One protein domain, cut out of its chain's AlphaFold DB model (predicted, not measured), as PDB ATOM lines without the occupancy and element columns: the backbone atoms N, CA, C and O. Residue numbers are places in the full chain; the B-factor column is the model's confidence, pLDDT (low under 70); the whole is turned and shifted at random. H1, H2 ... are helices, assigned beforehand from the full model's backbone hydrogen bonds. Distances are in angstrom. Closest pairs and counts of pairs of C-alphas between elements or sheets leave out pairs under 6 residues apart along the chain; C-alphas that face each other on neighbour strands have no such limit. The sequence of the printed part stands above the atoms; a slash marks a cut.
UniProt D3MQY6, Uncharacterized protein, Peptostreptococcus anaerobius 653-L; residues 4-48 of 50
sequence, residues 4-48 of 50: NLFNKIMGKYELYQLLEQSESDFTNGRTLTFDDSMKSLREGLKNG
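What this domain is: This is residues 4 to 48 of the 50 residues of an uncharacterized protein of Peptostreptococcus anaerobius 653-L (UniProt D3MQY6). A long helix, H1, and a shorter one, H2, are the two arms of an open V, joined at its corner by a short link, with the space between the arms empty. The printed part has 45 residues with two named helices, H1 then H2, and no named strand; the class is all helix. The whole is extended, with a radius of gyration of the C-alphas of 16.0 A, and flat, spanning 45 by 27 by 12 A.

How they stand to each other: H1, residues 4 to 27, is the longest helix. H2, residues 34 to 47, is apart from it, with no C-alpha of the one within 8 A of the other. Residues 4 to 21 of H1 stand free, and so do residues 41 to 48, of which 41 to 47 belong to H2. In both helices every O i to N i+4 pair is within hydrogen-bond range.

Where its parts are: H1 measures 34.8 A from C-alpha 4 at (77.551, 46.229, 99.631) to C-alpha 27 at (79.697, 80.682, 95.449). H2 measures 19.9 A and ends at C-alpha 47, (75.745, 72.828, 65.470).

The domain as a whole: The C-alphas farthest apart, those of Leu 5 and Lys 46, are separated by 44.8 A. The printed part has no cut, and no printed residue is under 70 in pLDDT.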
ATOM      1  N   ASN A   4      78.705  45.345  99.456       78.62
ATOM      2  CA  ASN A   4      77.551  46.229  99.631       78.62
ATOM      3  C   ASN A   4      77.806  47.367 100.628       78.62
ATOM      4  O   ASN A   4      77.336  48.483 100.414       78.62
ATOM      5  N   LEU A   5      78.542  47.106 101.714       70.12
ATOM      6  CA  LEU A   5      78.882  48.146 102.686       70.12
ATOM      7  C   LEU A   5      79.900  49.132 102.099       70.12
ATOM      8  O   LEU A   5      79.748  50.336 102.283       70.12
ATOM      9  N   PHE A   6      80.880  48.628 101.345       76.19
ATOM     10  CA  PHE A   6      81.847  49.453 100.618       76.19
ATOM     11  C   PHE A   6      81.155  50.374  99.602       76.19
ATOM     12  O   PHE A   6      81.324  51.589  99.669       76.19
ATOM     13  N   ASN A   7      80.287  49.824  98.745       76.69
ATOM     14  CA  ASN A   7      79.548  50.599  97.742       76.69
ATOM     15  C   ASN A   7      78.665  51.685  98.374       76.69
ATOM     16  O   ASN A   7      78.574  52.795  97.858       76.69
ATOM     17  N   LYS A   8      78.036  51.394  99.518       78.00
ATOM     18  CA  LYS A   8      77.186  52.362 100.222       78.00
ATOM     19  C   LYS A   8      77.987  53.523 100.819       78.00
ATOM     20  O   LYS A   8      77.509  54.654 100.817       78.00
ATOM     21  N   ILE A   9      79.183  53.249 101.339       76.75
ATOM     22  CA  ILE A   9      80.082  54.279 101.874       76.75
ATOM     23  C   ILE A   9      80.639  55.133 100.732       76.75
ATOM     24  O   ILE A   9      80.606  56.357 100.832       76.75
ATOM     25  N   MET A  10      81.069  54.501  99.636       80.44
ATOM     26  CA  MET A  10      81.576  55.201  98.453       80.44
ATOM     27  C   MET A  10      80.516  56.088  97.806       80.44
ATOM     28  O   MET A  10      80.772  57.268  97.611       80.44
ATOM     29  N   GLY A  11      79.297  55.585  97.592       78.69
ATOM     30  CA  GLY A  11      78.216  56.404  97.038       78.69
ATOM     31  C   GLY A  11      77.869  57.603  97.928       78.69
ATOM     32  O   GLY A  11      77.583  58.686  97.432       78.69
ATOM     33  N   LYS A  12      77.955  57.457  99.258       80.38
ATOM     34  CA  LYS A  12      77.773  58.590 100.178       80.38
ATOM     35  C   LYS A  12      78.898  59.624 100.034       80.38
ATOM     36  O   LYS A  12      78.628  60.816 100.085       80.38
ATOM     37  N   TYR A  13      80.138  59.170  99.872       82.62
ATOM     38  CA  TYR A  13      81.301  60.036  99.683       82.62
ATOM     39  C   TYR A  13      81.242  60.796  98.350       82.62
ATOM     40  O   TYR A  13      81.410  62.010  98.343       82.62
ATOM     41  N   GLU A  14      80.907  60.112  97.255       82.81
ATOM     42  CA  GLU A  14      80.711  60.725  95.934       82.81
ATOM     43  C   GLU A  14      79.608  61.791  95.965       82.81
ATOM     44  O   GLU A  14      79.785  62.885  95.436       82.81
ATOM     45  N   LEU A  15      78.492  61.516  96.650       86.38
ATOM     46  CA  LEU A  15      77.416  62.494  96.821       86.38
ATOM     47  C   LEU A  15      77.867  63.736  97.600       86.38
ATOM     48  O   LEU A  15      77.486  64.845  97.233       86.38
ATOM     49  N   TYR A  16      78.678  63.572  98.650       86.62
ATOM     50  CA  TYR A  16      79.223  64.719  99.380       86.62
ATOM     51  C   TYR A  16      80.185  65.539  98.524       86.62
ATOM     52  O   TYR A  16      80.081  66.761  98.516       86.62
ATOM     53  N   GLN A  17      81.060  64.887  97.758       86.88
ATOM     54  CA  GLN A  17      81.959  65.590  96.843       86.88
ATOM     55  C   GLN A  17      81.192  66.378  95.776       86.88
ATOM     56  O   GLN A  17      81.538  67.519  95.482       86.88
ATOM     57  N   LEU A  18      80.125  65.799  95.217       87.00
ATOM     58  CA  LEU A  18      79.266  66.492  94.256       87.00
ATOM     59  C   LEU A  18      78.567  67.706  94.881       87.00
ATOM     60  O   LEU A  18      78.437  68.741  94.224       87.00
ATOM     61  N   LEU A  19      78.135  67.597  96.140       86.88
ATOM     62  CA  LEU A  19      77.520  68.708  96.861       86.88
ATOM     63  C   LEU A  19      78.526  69.838  97.111       86.88
ATOM     64  O   LEU A  19      78.236  70.979  96.765       86.88
ATOM     65  N   GLU A  20      79.717  69.523  97.625       86.06
ATOM     66  CA  GLU A  20      80.787  70.505  97.853       86.06
ATOM     67  C   GLU A  20      81.181  71.224  96.556       86.06
ATOM     68  O   GLU A  20      81.336  72.448  96.528       86.06
ATOM     69  N   GLN A  21      81.295  70.475  95.457       85.62
ATOM     70  CA  GLN A  21      81.579  71.047  94.144       85.62
ATOM     71  C   GLN A  21      80.461  71.993  93.688       85.62
ATOM     72  O   GLN A  21      80.743  73.101  93.237       85.62
ATOM     73  N   SER A  22      79.198  71.598  93.871       84.25
ATOM     74  CA  SER A  22      78.044  72.432  93.513       84.25
ATOM     75  C   SER A  22      77.987  73.725  94.335       84.25
ATOM     76  O   SER A  22      77.730  74.795  93.786       84.25
ATOM     77  N   GLU A  23      78.259  73.657  95.642       85.12
ATOM     78  CA  GLU A  23      78.310  74.832  96.523       85.12
ATOM     79  C   GLU A  23      79.448  75.788  96.144       85.12
ATOM     80  O   GLU A  23      79.271  77.013  96.130       85.12
ATOM     81  N   SER A  24      80.609  75.236  95.786       86.56
ATOM     82  CA  SER A  24      81.754  76.004  95.296       86.56
ATOM     83  C   SER A  24      81.442  76.696  93.968       86.56
ATOM     84  O   SER A  24      81.727  77.885  93.811       86.56
ATOM     85  N   ASP A  25      80.820  75.996  93.020       84.56
ATOM     86  CA  ASP A  25      80.451  76.570  91.725       84.56
ATOM     87  C   ASP A  25      79.380  77.664  91.873       84.56
ATOM     88  O   ASP A  25      79.475  78.702  91.212       84.56
ATOM     89  N   PHE A  26      78.435  77.499  92.807       79.88
ATOM     90  CA  PHE A  26      77.460  78.533  93.167       79.88
ATOM     91  C   PHE A  26      78.124  79.775  93.770       79.88
ATOM     92  O   PHE A  26      77.897  80.893  93.311       79.88
ATOM     93  N   THR A  27      78.998  79.583  94.760       81.25
ATOM     94  CA  THR A  27      79.697  80.682  95.449       81.25
ATOM     95  C   THR A  27      80.612  81.461  94.503       81.25
ATOM     96  O   THR A  27      80.716  82.681  94.594       81.25
ATOM     97  N   ASN A  28      81.258  80.770  93.563       83.19
ATOM     98  CA  ASN A  28      82.176  81.371  92.597       83.19
ATOM     99  C   ASN A  28      81.475  81.953  91.356       83.19
ATOM    100  O   ASN A  28      82.155  82.340  90.405       83.19
ATOM    101  N   GLY A  29      80.138  81.987  91.326       77.69
ATOM    102  CA  GLY A  29      79.375  82.511  90.192       77.69
ATOM    103  C   GLY A  29      79.554  81.710  88.901       77.69
ATOM    104  O   GLY A  29      79.268  82.220  87.820       77.69
ATOM    105  N   ARG A  30      80.002  80.448  88.985       73.25
ATOM    106  CA  ARG A  30      80.099  79.515  87.846       73.25
ATOM    107  C   ARG A  30      78.757  78.841  87.559       73.25
ATOM    108  O   ARG A  30      78.695  77.701  87.110       73.25
ATOM    109  N   THR A  31      77.670  79.543  87.843       77.06
ATOM    110  CA  THR A  31      76.311  79.094  87.577       77.06
ATOM    111  C   THR A  31      75.844  79.725  86.289       77.06
ATOM    112  O   THR A  31      75.844  80.949  86.155       77.06
ATOM    113  N   LEU A  32      75.407  78.899  85.353       78.19
ATOM    114  CA  LEU A  32      74.688  79.393  84.197       78.19
ATOM    115  C   LEU A  32      73.225  79.619  84.589       78.19
ATOM    116  O   LEU A  32      72.643  78.817  85.326       78.19
ATOM    117  N   THR A  33      72.609  80.693  84.097       83.31
ATOM    118  CA  THR A  33      71.162  80.843  84.261       83.31
ATOM    119  C   THR A  33      70.444  79.751  83.470       83.31
ATOM    120  O   THR A  33      70.995  79.162  82.532       83.31
ATOM    121  N   PHE A  34      69.201  79.454  83.846       78.38
ATOM    122  CA  PHE A  34      68.399  78.477  83.116       78.38
ATOM    123  C   PHE A  34      68.256  78.853  81.631       78.38
ATOM    124  O   PHE A  34      68.430  78.003  80.755       78.38
ATOM    125  N   ASP A  35      68.011  80.133  81.347       83.75
ATOM    126  CA  ASP A  35      67.841  80.634  79.984       83.75
ATOM    127  C   ASP A  35      69.130  80.511  79.165       83.75
ATOM    128  O   ASP A  35      69.095  80.023  78.029       83.75
ATOM    129  N   ASP A  36      70.276  80.861  79.756       83.94
ATOM    130  CA  ASP A  36      71.584  80.696  79.114       83.94
ATOM    131  C   ASP A  36      71.893  79.215  78.858       83.94
ATOM    132  O   ASP A  36      72.383  78.857  77.787       83.94
ATOM    133  N   SER A  37      71.516  78.334  79.793       83.44
ATOM    134  CA  SER A  37      71.727  76.882  79.671       83.44
ATOM    135  C   SER A  37      70.943  76.322  78.500       83.44
ATOM    136  O   SER A  37      71.469  75.575  77.675       83.44
ATOM    137  N   MET A  38      69.680  76.729  78.389       87.56
ATOM    138  CA  MET A  38      68.800  76.276  77.323       87.56
ATOM    139  C   MET A  38      69.222  76.835  75.962       87.56
ATOM    140  O   MET A  38      69.074  76.159  74.939       87.56
ATOM    141  N   LYS A  39      69.769  78.055  75.934       89.38
ATOM    142  CA  LYS A  39      70.334  78.650  74.725       89.38
ATOM    143  C   LYS A  39      71.562  77.874  74.249       89.38
ATOM    144  O   LYS A  39      71.553  77.424  73.106       89.38
ATOM    145  N   SER A  40      72.547  77.633  75.117       85.62
ATOM    146  CA  SER A  40      73.745  76.853  74.772       85.62
ATOM    147  C   SER A  40      73.406  75.422  74.349       85.62
ATOM    148  O   SER A  40      73.966  74.924  73.376       85.62
ATOM    149  N   LEU A  41      72.435  74.780  75.008       86.38
ATOM    150  CA  LEU A  41      71.955  73.451  74.623       86.38
ATOM    151  C   LEU A  41      71.356  73.456  73.206       86.38
ATOM    152  O   LEU A  41      71.698  72.619  72.374       86.38
ATOM    153  N   ARG A  42      70.477  74.422  72.907       87.69
ATOM    154  CA  ARG A  42      69.862  74.568  71.577       87.69
ATOM    155  C   ARG A  42      70.893  74.891  70.497       87.69
ATOM    156  O   ARG A  42      70.745  74.417  69.373       87.69
ATOM    157  N   GLU A  43      71.901  75.698  70.811       88.62
ATOM    158  CA  GLU A  43      73.005  76.017  69.899       88.62
ATOM    159  C   GLU A  43      73.878  74.787  69.629       88.62
ATOM    160  O   GLU A  43      74.162  74.494  68.470       88.62
ATOM    161  N   GLY A  44      74.215  74.002  70.655       87.06
ATOM    162  CA  GLY A  44      74.969  72.757  70.495       87.06
ATOM    163  C   GLY A  44      74.228  71.701  69.669       87.06
ATOM    164  O   GLY A  44      74.821  71.102  68.774       87.06
ATOM    165  N   LEU A  45      72.916  71.544  69.887       87.00
ATOM    166  CA  LEU A  45      72.064  70.653  69.086       87.00
ATOM    167  C   LEU A  45      71.970  71.089  67.616       87.00
ATOM    168  O   LEU A  45      71.909  70.247  66.725       87.00
ATOM    169  N   LYS A  46      71.960  72.398  67.343       84.94
ATOM    170  CA  LYS A  46      71.949  72.932  65.970       84.94
ATOM    171  C   LYS A  46      73.294  72.774  65.264       84.94
ATOM    172  O   LYS A  46      73.314  72.552  64.058       84.94
ATOM    173  N   ASN A  47      74.389  72.894  66.007       85.00
ATOM    174  CA  ASN A  47      75.745  72.828  65.470       85.00
ATOM    175  C   ASN A  47      76.295  71.392  65.397       85.00
ATOM    176  O   ASN A  47      77.390  71.195  64.877       85.00
ATOM    177  N   GLY A  48      75.555  70.396  65.906       75.44
ATOM    178  CA  GLY A  48      75.963  68.986  65.901       75.44
ATOM    179  C   GLY A  48      77.179  68.688  66.783       75.44
ATOM    180  O   GLY A  48      77.862  67.691  66.574       75.44
TER     181      GLY A  48